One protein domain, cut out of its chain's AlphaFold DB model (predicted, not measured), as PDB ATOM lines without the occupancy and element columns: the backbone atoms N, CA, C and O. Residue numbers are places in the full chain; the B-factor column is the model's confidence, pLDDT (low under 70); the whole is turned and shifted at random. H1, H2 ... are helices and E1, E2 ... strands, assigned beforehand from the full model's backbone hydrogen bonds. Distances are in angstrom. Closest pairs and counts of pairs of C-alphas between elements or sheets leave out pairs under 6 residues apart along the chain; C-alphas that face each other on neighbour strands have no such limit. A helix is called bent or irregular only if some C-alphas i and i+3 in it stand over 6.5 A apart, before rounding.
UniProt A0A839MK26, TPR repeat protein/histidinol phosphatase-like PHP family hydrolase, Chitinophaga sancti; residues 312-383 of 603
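Overview. This is residues 312 to 383 of the 603 residues of the protein "TPR repeat protein/histidinol phosphatase-like PHP family hydrolase" of Chitinophaga sancti (UniProt A0A839MK26). A small twisted wall of four strands, E2 to E5, has a helical hairpin, H1 and H2, on one face; H2 crosses over that face, and H1 packs on H2 and only grazes the sheet. The first stretch, with the short strand E1, lies toward the other end of the longest axis, away from the helices. The printed part has 72 residues, and its elements run E1 E2 E3 E4 E5 H1 H2. The sheet's order is E2 E3 E4 E5, antiparallel throughout, and the class is mixed, helices and strands. The whole is compact, with a radius of gyration of the C-alphas of 11.6 A, rounded, with spans of 32 by 24 by 19 A.

Arrangement. Begin at E1, residues 315 to 317, which pairs with no named strand; its closest C-alpha pair with E2, residues 327 to 330, is Tyr 316 and Leu 327, 6.3 A. E2 opens a meander, each strand the antiparallel neighbour of the one before, with E3, residues 338 to 342, E4, residues 345 to 350, and E5, residues 353 to 356. In the hairpin of E2 and E3, look for N 339 and O 329, 2.8 A apart; in that of E3 and E4, N 347 and O 340, 2.8 A; in that of E4 and E5, N 348 and O 355, 2.8 A. From edge to edge the strands' lines turn by 69 degrees. H1, residues 359 to 368, touches H2, residues 371 to 381, in a helical hairpin at a shallow tilt of 20 degrees, opposite ways; the closest C-alphas are those of Lys 359 and Ala 381, 5.0 A. H1 only grazes the sheet, with residues 359 to 362. H2 is on the sheet at a height of 9.3 A, making two layers, a helix on one face of a sheet. It lies only just over E2, E3 and E4, with 3 C-alphas on each, and runs across the strands, at 85 degrees to E2 on the local plane. In H2 every O i to N i+4 pair is within hydrogen-bond range; in H1, 4 of 6 are.

Along the chain. Find C-alpha 315 at (-21.105, -21.931, -43.079), where E1 begins. E3 covers 13.4 A and E4 16.4 A, from C-alpha 345 at (-17.548, -25.831, -29.006). H1 covers 15.0 A and is irregular, with C-alphas 364 and 367 7.3 A apart. H2 covers 15.7 A and ends at C-alpha 381, (-12.729, -33.810, -24.891).

Size, cuts and confidence. The two C-alphas farthest apart, those of Glu 321 and Glu 367, stand 33.2 A apart. The printed part has no cut and no long link. The mean pLDDT of the printed part is 89.6, and residues 333 to 335 are under 70.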
ATOM      1  N   LYS A 312     -23.960 -22.359 -46.890       96.00
ATOM      2  CA  LYS A 312     -23.743 -21.080 -47.568       96.00
ATOM      3  C   LYS A 312     -22.435 -20.418 -47.148       96.00
ATOM      4  O   LYS A 312     -22.171 -20.280 -45.963       96.00
ATOM      5  N   ASP A 313     -21.619 -20.013 -48.119       94.44
ATOM      6  CA  ASP A 313     -20.360 -19.284 -47.920       94.44
ATOM      7  C   ASP A 313     -19.402 -19.985 -46.930       94.44
ATOM      8  O   ASP A 313     -18.653 -19.356 -46.185       94.44
ATOM      9  N   GLY A 314     -19.421 -21.325 -46.929       91.44
ATOM     10  CA  GLY A 314     -18.617 -22.167 -46.033       91.44
ATOM     11  C   GLY A 314     -19.199 -22.371 -44.629       91.44
ATOM     12  O   GLY A 314     -18.584 -23.079 -43.835       91.44
ATOM     13  N   VAL A 315     -20.371 -21.804 -44.342       95.50
ATOM     14  CA  VAL A 315     -21.105 -21.931 -43.079       95.50
ATOM     15  C   VAL A 315     -22.258 -22.921 -43.239       95.50
ATOM     16  O   VAL A 315     -22.844 -23.041 -44.318       95.50
ATOM     17  N   TYR A 316     -22.565 -23.646 -42.168       95.94
ATOM     18  CA  TYR A 316     -23.583 -24.688 -42.126       95.94
ATOM     19  C   TYR A 316     -24.706 -24.334 -41.150       95.94
ATOM     20  O   TYR A 316     -24.431 -23.875 -40.045       95.94
ATOM     21  N   SER A 317     -25.951 -24.623 -41.515       94.38
ATOM     22  CA  SER A 317     -27.110 -24.525 -40.623       94.38
ATOM     23  C   SER A 317     -28.114 -25.650 -40.892       94.38
ATOM     24  O   SER A 317     -28.063 -26.317 -41.928       94.38
ATOM     25  N   LEU A 318     -29.021 -25.889 -39.941       91.06
ATOM     26  CA  LEU A 318     -30.128 -26.845 -40.109       91.06
ATOM     27  C   LEU A 318     -31.431 -26.167 -40.569       91.06
ATOM     28  O   LEU A 318     -32.340 -26.834 -41.053       91.06
ATOM     29  N   THR A 319     -31.526 -24.842 -40.421       89.56
ATOM     30  CA  THR A 319     -32.678 -24.020 -40.821       89.56
ATOM     31  C   THR A 319     -32.204 -22.661 -41.351       89.56
ATOM     32  O   THR A 319     -31.041 -22.291 -41.168       89.56
ATOM     33  N   GLU A 320     -33.082 -21.908 -42.023       86.75
ATOM     34  CA  GLU A 320     -32.723 -20.599 -42.598       86.75
ATOM     35  C   GLU A 320     -32.422 -19.523 -41.541       86.75
ATOM     36  O   GLU A 320     -31.595 -18.652 -41.786       86.75
ATOM     37  N   GLU A 321     -33.072 -19.596 -40.376       87.00
ATOM     38  CA  GLU A 321     -32.916 -18.651 -39.253       87.00
ATOM     39  C   GLU A 321     -32.181 -19.280 -38.051       87.00
ATOM     40  O   GLU A 321     -32.228 -18.764 -36.935       87.00
ATOM     41  N   GLY A 322     -31.556 -20.439 -38.259       85.06
ATOM     42  CA  GLY A 322     -30.956 -21.245 -37.200       85.06
ATOM     43  C   GLY A 322     -29.528 -20.857 -36.842       85.06
ATOM     44  O   GLY A 322     -28.935 -19.931 -37.390       85.06
ATOM     45  N   ASP A 323     -28.960 -21.631 -35.920       90.00
ATOM     46  CA  ASP A 323     -27.551 -21.520 -35.578       90.00
ATOM     47  C   ASP A 323     -26.634 -21.845 -36.757       90.00
ATOM     48  O   ASP A 323     -26.847 -22.795 -37.515       90.00
ATOM     49  N   GLU A 324     -25.561 -21.066 -36.830       94.50
ATOM     50  CA  GLU A 324     -24.471 -21.242 -37.774       94.50
ATOM     51  C   GLU A 324     -23.320 -22.038 -37.149       94.50
ATOM     52  O   GLU A 324     -22.876 -21.773 -36.024       94.50
ATOM     53  N   PHE A 325     -22.814 -22.996 -37.922       95.81
ATOM     54  CA  PHE A 325     -21.726 -23.896 -37.568       95.81
ATOM     55  C   PHE A 325     -20.631 -23.847 -38.633       95.81
ATOM     56  O   PHE A 325     -20.906 -23.768 -39.829       95.81
ATOM     57  N   ASP A 326     -19.372 -23.968 -38.211       95.44
ATOM     58  CA  ASP A 326     -18.235 -24.017 -39.142       95.44
ATOM     59  C   ASP A 326     -18.131 -25.378 -39.841       95.44
ATOM     60  O   ASP A 326     -17.442 -25.528 -40.847       95.44
ATOM     61  N   LEU A 327     -18.724 -26.411 -39.237       94.38
ATOM     62  CA  LEU A 327     -18.686 -27.776 -39.736       94.38
ATOM     63  C   LEU A 327     -19.820 -28.597 -39.124       94.38
ATOM     64  O   LEU A 327     -20.020 -28.557 -37.910       94.38
ATOM     65  N   ILE A 328     -20.490 -29.402 -39.949       95.06
ATOM     66  CA  ILE A 328     -21.385 -30.475 -39.504       95.06
ATOM     67  C   ILE A 328     -20.941 -31.777 -40.171       95.06
ATOM     68  O   ILE A 328     -20.765 -31.828 -41.387       95.06
ATOM     69  N   VAL A 329     -20.736 -32.829 -39.376       92.62
ATOM     70  CA  VAL A 329     -20.329 -34.156 -39.862       92.62
ATOM     71  C   VAL A 329     -21.246 -35.232 -39.315       92.62
ATOM     72  O   VAL A 329     -21.629 -35.201 -38.149       92.62
ATOM     73  N   ARG A 330     -21.573 -36.212 -40.157       90.50
ATOM     74  CA  ARG A 330     -22.375 -37.369 -39.752       90.50
ATOM     75  C   ARG A 330     -21.677 -38.165 -38.661       90.50
ATOM     76  O   ARG A 330     -20.459 -38.335 -38.700       90.50
ATOM     77  N   LYS A 331     -22.484 -38.699 -37.752       86.94
ATOM     78  CA  LYS A 331     -22.077 -39.540 -36.635       86.94
ATOM     79  C   LYS A 331     -22.703 -40.925 -36.737       86.94
ATOM     80  O   LYS A 331     -23.851 -41.061 -37.145       86.94
ATOM     81  N   ALA A 332     -21.936 -41.950 -36.367       72.31
ATOM     82  CA  ALA A 332     -22.438 -43.315 -36.250       72.31
ATOM     83  C   ALA A 332     -23.375 -43.462 -35.026       72.31
ATOM     84  O   ALA A 332     -23.132 -42.890 -33.959       72.31
ATOM     85  N   THR A 333     -24.461 -44.219 -35.202       65.62
ATOM     86  CA  THR A 333     -25.509 -44.510 -34.201       65.62
ATOM     87  C   THR A 333     -24.942 -45.261 -32.977       65.62
ATOM     88  O   THR A 333     -23.906 -45.911 -33.116       65.62
ATOM     89  N   PRO A 334     -25.558 -45.188 -31.765       60.56
ATOM     90  CA  PRO A 334     -26.975 -44.880 -31.497       60.56
ATOM     91  C   PRO A 334     -27.309 -43.516 -30.864       60.56
ATOM     92  O   PRO A 334     -28.474 -43.134 -30.868       60.56
ATOM     93  N   GLN A 335     -26.343 -42.776 -30.316       68.88
ATOM     94  CA  GLN A 335     -26.621 -41.549 -29.548       68.88
ATOM     95  C   GLN A 335     -26.498 -40.292 -30.419       68.88
ATOM     96  O   GLN A 335     -25.495 -39.590 -30.345       68.88
ATOM     97  N   GLY A 336     -27.493 -40.052 -31.276       81.31
ATOM     98  CA  GLY A 336     -27.510 -38.954 -32.251       81.31
ATOM     99  C   GLY A 336     -26.803 -39.289 -33.567       81.31
ATOM    100  O   GLY A 336     -26.253 -40.380 -33.738       81.31
ATOM    101  N   PHE A 337     -26.854 -38.356 -34.517       89.19
ATOM    102  CA  PHE A 337     -26.534 -38.626 -35.925       89.19
ATOM    103  C   PHE A 337     -25.602 -37.615 -36.586       89.19
ATOM    104  O   PHE A 337     -25.151 -37.850 -37.711       89.19
ATOM    105  N   ALA A 338     -25.250 -36.524 -35.905       93.44
ATOM    106  CA  ALA A 338     -24.185 -35.642 -36.358       93.44
ATOM    107  C   ALA A 338     -23.486 -34.904 -35.213       93.44
ATOM    108  O   ALA A 338     -24.067 -34.650 -34.160       93.44
ATOM    109  N   TRP A 339     -22.234 -34.528 -35.466       94.44
ATOM    110  CA  TRP A 339     -21.506 -33.527 -34.698       94.44
ATOM    111  C   TRP A 339     -21.584 -32.184 -35.417       94.44
ATOM    112  O   TRP A 339     -21.312 -32.119 -36.617       94.44
ATOM    113  N   ALA A 340     -21.887 -31.119 -34.681       95.31
ATOM    114  CA  ALA A 340     -21.808 -29.747 -35.167       95.31
ATOM    115  C   ALA A 340     -20.741 -28.975 -34.389       95.31
ATOM    116  O   ALA A 340     -20.585 -29.158 -33.182       95.31
ATOM    117  N   PHE A 341     -19.991 -28.115 -35.070       95.56
ATOM    118  CA  PHE A 341     -18.882 -27.391 -34.462       95.56
ATOM    119  C   PHE A 341     -19.035 -25.879 -34.632       95.56
ATOM    120  O   PHE A 341     -19.237 -25.403 -35.748       95.56
ATOM    121  N   LYS A 342     -18.851 -25.127 -33.539       93.62
ATOM    122  CA  LYS A 342     -18.857 -23.653 -33.512       93.62
ATOM    123  C   LYS A 342     -17.615 -23.167 -32.767       93.62
ATOM    124  O   LYS A 342     -17.546 -23.168 -31.538       93.62
ATOM    125  N   GLY A 343     -16.563 -22.840 -33.507       92.00
ATOM    126  CA  GLY A 343     -15.235 -22.583 -32.963       92.00
ATOM    127  C   GLY A 343     -14.674 -23.801 -32.219       92.00
ATOM    128  O   GLY A 343     -14.358 -24.825 -32.830       92.00
ATOM    129  N   LYS A 344     -14.509 -23.673 -30.898       90.19
ATOM    130  CA  LYS A 344     -14.019 -24.751 -30.017       90.19
ATOM    131  C   LYS A 344     -15.143 -25.603 -29.428       90.19
ATOM    132  O   LYS A 344     -14.854 -26.669 -28.892       90.19
ATOM    133  N   GLU A 345     -16.381 -25.134 -29.530       91.00
ATOM    134  CA  GLU A 345     -17.548 -25.831 -29.006       91.00
ATOM    135  C   GLU A 345     -17.959 -26.959 -29.949       91.00
ATOM    136  O   GLU A 345     -17.872 -26.835 -31.180       91.00
ATOM    137  N   VAL A 346     -18.413 -28.058 -29.350       93.56
ATOM    138  CA  VAL A 346     -18.918 -29.237 -30.052       93.56
ATOM    139  C   VAL A 346     -20.330 -29.511 -29.562       93.56
ATOM    140  O   VAL A 346     -20.593 -29.532 -28.359       93.56
ATOM    141  N   TYR A 347     -21.226 -29.748 -30.507       93.19
ATOM    142  CA  TYR A 347     -22.630 -30.033 -30.271       93.19
ATOM    143  C   TYR A 347     -22.992 -31.383 -30.874       93.19
ATOM    144  O   TYR A 347     -22.464 -31.771 -31.920       93.19
ATOM    145  N   LEU A 348     -23.903 -32.085 -30.213       91.56
ATOM    146  CA  LEU A 348     -24.569 -33.262 -30.736       91.56
ATOM    147  C   LEU A 348     -25.872 -32.827 -31.411       91.56
ATOM    148  O   LEU A 348     -26.625 -32.035 -30.847       91.56
ATOM    149  N   ILE A 349     -26.128 -33.360 -32.603       90.88
ATOM    150  CA  ILE A 349     -27.438 -33.296 -33.248       90.88
ATOM    151  C   ILE A 349     -28.081 -34.678 -33.125       90.88
ATOM    152  O   ILE A 349     -27.520 -35.683 -33.582       90.88
ATOM    153  N   ASP A 350     -29.254 -34.718 -32.509       86.44
ATOM    154  CA  ASP A 350     -30.075 -35.910 -32.343       86.44
ATOM    155  C   ASP A 350     -31.558 -35.612 -32.635       86.44
ATOM    156  O   ASP A 350     -31.915 -34.548 -33.144       86.44
ATOM    157  N   LYS A 351     -32.433 -36.588 -32.369       81.00
ATOM    158  CA  LYS A 351     -33.875 -36.479 -32.641       81.00
ATOM    159  C   LYS A 351     -34.600 -35.417 -31.799       81.00
ATOM    160  O   LYS A 351     -35.724 -35.066 -32.132       81.00
ATOM    161  N   TYR A 352     -33.990 -34.931 -30.720       79.25
ATOM    162  CA  TYR A 352     -34.500 -33.864 -29.854       79.25
ATOM    163  C   TYR A 352     -33.893 -32.492 -30.203       79.25
ATOM    164  O   TYR A 352     -34.221 -31.482 -29.578       79.25
ATOM    165  N   GLY A 353     -33.007 -32.436 -31.204       84.94
ATOM    166  CA  GLY A 353     -32.391 -31.213 -31.706       84.94
ATOM    167  C   GLY A 353     -30.902 -31.125 -31.389       84.94
ATOM    168  O   GLY A 353     -30.163 -32.100 -31.513       84.94
ATOM    169  N   ILE A 354     -30.445 -29.919 -31.046       88.44
ATOM    170  CA  ILE A 354     -29.028 -29.616 -30.821       88.44
ATOM    171  C   ILE A 354     -28.759 -29.504 -29.316       88.44
ATOM    172  O   ILE A 354     -29.433 -28.747 -28.610       88.44
ATOM    173  N   SER A 355     -27.748 -30.221 -28.829       88.25
ATOM    174  CA  SER A 355     -27.281 -30.177 -27.438       88.25
ATOM    175  C   SER A 355     -25.759 -30.042 -27.365       88.25
ATOM    176  O   SER A 355     -25.049 -30.384 -28.311       88.25
ATOM    177  N   ARG A 356     -25.215 -29.524 -26.256       88.56
ATOM    178  CA  ARG A 356     -23.761 -29.556 -26.023       88.56
ATOM    179  C   ARG A 356     -23.282 -31.003 -26.004       88.56
ATOM    180  O   ARG A 356     -23.868 -31.850 -25.334       88.56
ATOM    181  N   ALA A 357     -22.195 -31.287 -26.712       89.19
ATOM    182  CA  ALA A 357     -21.689 -32.645 -26.811       89.19
ATOM    183  C   ALA A 357     -21.199 -33.153 -25.448       89.19
ATOM    184  O   ALA A 357     -20.376 -32.523 -24.783       89.19
ATOM    185  N   ASN A 358     -21.650 -34.336 -25.043       86.44
ATOM    186  CA  ASN A 358     -21.130 -34.982 -23.845       86.44
ATOM    187  C   ASN A 358     -19.667 -35.411 -24.077       86.44
ATOM    188  O   ASN A 358     -19.383 -36.172 -25.000       86.44
ATOM    189  N   LYS A 359     -18.726 -34.953 -23.238       88.75
ATOM    190  CA  LYS A 359     -17.292 -35.265 -23.410       88.75
ATOM    191  C   LYS A 359     -16.983 -36.762 -23.332       88.75
ATOM    192  O   LYS A 359     -16.107 -37.224 -24.055       88.75
ATOM    193  N   ALA A 360     -17.693 -37.524 -22.499       86.06
ATOM    194  CA  ALA A 360     -17.512 -38.973 -22.423       86.06
ATOM    195  C   ALA A 360     -17.984 -39.661 -23.711       86.06
ATOM    196  O   ALA A 360     -17.296 -40.550 -24.205       86.06
ATOM    197  N   LEU A 361     -19.100 -39.206 -24.293       86.69
ATOM    198  CA  LEU A 361     -19.562 -39.686 -25.598       86.69
ATOM    199  C   LEU A 361     -18.573 -39.323 -26.710       86.69
ATOM    200  O   LEU A 361     -18.197 -40.175 -27.507       86.69
ATOM    201  N   VAL A 362     -18.089 -38.079 -26.730       90.38
ATOM    202  CA  VAL A 362     -17.044 -37.666 -27.675       90.38
ATOM    203  C   VAL A 362     -15.814 -38.564 -27.529       90.38
ATOM    204  O   VAL A 362     -15.288 -39.043 -28.528       90.38
ATOM    205  N   GLN A 363     -15.387 -38.867 -26.301       90.00
ATOM    206  CA  GLN A 363     -14.241 -39.738 -26.038       90.00
ATOM    207  C   GLN A 363     -14.424 -41.165 -26.574       90.00
ATOM    208  O   GLN A 363     -13.442 -41.762 -27.015       90.00
ATOM    209  N   GLN A 364     -15.651 -41.693 -26.552       88.19
ATOM    210  CA  GLN A 364     -15.985 -42.997 -27.138       88.19
ATOM    211  C   GLN A 364     -15.911 -42.967 -28.670       88.19
ATOM    212  O   GLN A 364     -15.420 -43.908 -29.286       88.19
ATOM    213  N   ASP A 365     -16.351 -41.867 -29.276       88.00
ATOM    214  CA  ASP A 365     -16.526 -41.768 -30.723       88.00
ATOM    215  C   ASP A 365     -15.278 -41.291 -31.481       88.00
ATOM    216  O   ASP A 365     -15.178 -41.527 -32.686       88.00
ATOM    217  N   ILE A 366     -14.323 -40.634 -30.810       89.56
ATOM    218  CA  ILE A 366     -13.140 -39.995 -31.423       89.56
ATOM    219  C   ILE A 366     -12.389 -40.918 -32.391       89.56
ATOM    220  O   ILE A 366     -11.918 -40.453 -33.427       89.56
ATOM    221  N   GLU A 367     -12.243 -42.202 -32.056       87.62
ATOM    222  CA  GLU A 367     -11.472 -43.151 -32.871       87.62
ATOM    223  C   GLU A 367     -12.115 -43.441 -34.233       87.62
ATOM    224  O   GLU A 367     -11.413 -43.835 -35.159       87.62
ATOM    225  N   SER A 368     -13.417 -43.180 -34.383       88.31
ATOM    226  CA  SER A 368     -14.150 -43.375 -35.640       88.31
ATOM    227  C   SER A 368     -13.935 -42.250 -36.662       88.31
ATOM    228  O   SER A 368     -14.445 -42.337 -37.777       88.31
ATOM    229  N   TYR A 369     -13.204 -41.189 -36.305       90.44
ATOM    230  CA  TYR A 369     -12.952 -40.035 -37.169       90.44
ATOM    231  C   TYR A 369     -11.464 -39.851 -37.436       90.44
ATOM    232  O   TYR A 369     -10.614 -40.199 -36.620       90.44
ATOM    233  N   GLU A 370     -11.145 -39.207 -38.557       91.62
ATOM    234  CA  GLU A 370      -9.775 -38.890 -38.957       91.62
ATOM    235  C   GLU A 370      -9.597 -37.391 -39.248       91.62
ATOM    236  O   GLU A 370     -10.559 -36.620 -39.333       91.62
ATOM    237  N   GLY A 371      -8.337 -36.966 -39.373       93.88
ATOM    238  CA  GLY A 371      -7.964 -35.598 -39.738       93.88
ATOM    239  C   GLY A 371      -8.537 -34.525 -38.807       93.88
ATOM    240  O   GLY A 371      -8.592 -34.690 -37.587       93.88
ATOM    241  N   THR A 372      -8.986 -33.415 -39.399       92.31
ATOM    242  CA  THR A 372      -9.447 -32.218 -38.676       92.31
ATOM    243  C   THR A 372     -10.639 -32.485 -37.754       92.31
ATOM    244  O   THR A 372     -10.751 -31.850 -36.708       92.31
ATOM    245  N   VAL A 373     -11.521 -33.435 -38.091       94.06
ATOM    246  CA  VAL A 373     -12.670 -33.785 -37.237       94.06
ATOM    247  C   VAL A 373     -12.181 -34.401 -35.929       94.06
ATOM    248  O   VAL A 373     -12.546 -33.935 -34.850       94.06
ATOM    249  N   ARG A 374     -11.289 -35.394 -36.023       94.75
ATOM    250  CA  ARG A 374     -10.686 -36.053 -34.859       94.75
ATOM    251  C   ARG A 374      -9.942 -35.061 -33.972       94.75
ATOM    252  O   ARG A 374     -10.084 -35.107 -32.756       94.75
ATOM    253  N   GLU A 375      -9.166 -34.160 -34.573       94.88
ATOM    254  CA  GLU A 375      -8.411 -33.133 -33.846       94.88
ATOM    255  C   GLU A 375      -9.328 -32.201 -33.043       94.88
ATOM    256  O   GLU A 375      -9.050 -31.932 -31.873       94.88
ATOM    257  N   ARG A 376     -10.446 -31.748 -33.631       95.75
ATOM    258  CA  ARG A 376     -11.422 -30.889 -32.938       95.75
ATOM    259  C   ARG A 376     -12.146 -31.628 -31.813       95.75
ATOM    260  O   ARG A 376     -12.247 -31.086 -30.715       95.75
ATOM    261  N   LEU A 377     -12.604 -32.858 -32.059       94.62
ATOM    262  CA  LEU A 377     -13.253 -33.687 -31.035       94.62
ATOM    263  C   LEU A 377     -12.305 -33.974 -29.860       94.62
ATOM    264  O   LEU A 377     -12.695 -33.832 -28.703       94.62
ATOM    265  N   LEU A 378     -11.041 -34.302 -30.145       94.88
ATOM    266  CA  LEU A 378     -10.017 -34.529 -29.124       94.88
ATOM    267  C   LEU A 378      -9.732 -33.266 -28.305       94.88
ATOM    268  O   LEU A 378      -9.655 -33.339 -27.081       94.88
ATOM    269  N   ALA A 379      -9.611 -32.109 -28.962       94.00
ATOM    270  CA  ALA A 379      -9.410 -30.835 -28.276       94.00
ATOM    271  C   ALA A 379     -10.587 -30.487 -27.349       94.00
ATOM    272  O   ALA A 379     -10.367 -30.018 -26.233       94.00
ATOM    273  N   TYR A 380     -11.822 -30.752 -27.782       93.56
ATOM    274  CA  TYR A 380     -13.016 -30.572 -26.960       93.56
ATOM    275  C   TYR A 380     -13.037 -31.519 -25.754       93.56
ATOM    276  O   TYR A 380     -13.213 -31.064 -24.623       93.56
ATOM    277  N   ALA A 381     -12.773 -32.813 -25.963       92.06
ATOM    278  CA  ALA A 381     -12.729 -33.810 -24.891       92.06
ATOM    279  C   ALA A 381     -11.653 -33.507 -23.829       92.06
ATOM    280  O   ALA A 381     -11.854 -33.791 -22.652       92.06
ATOM    281  N   GLN A 382     -10.531 -32.894 -24.227       92.00
ATOM    282  CA  GLN A 382      -9.429 -32.504 -23.335       92.00
ATOM    283  C   GLN A 382      -9.588 -31.115 -22.698       92.00
ATOM    284  O   GLN A 382      -8.769 -30.727 -21.861       92.00
ATOM    285  N   SER A 383     -10.596 -30.338 -23.100       89.38
ATOM    286  CA  SER A 383     -10.831 -29.013 -22.524       89.38
ATOM    287  C   SER A 383     -11.256 -29.118 -21.046       89.38
ATOM    288  O   SER A 383     -11.864 -30.120 -20.661       89.38
TER     289      SER A 383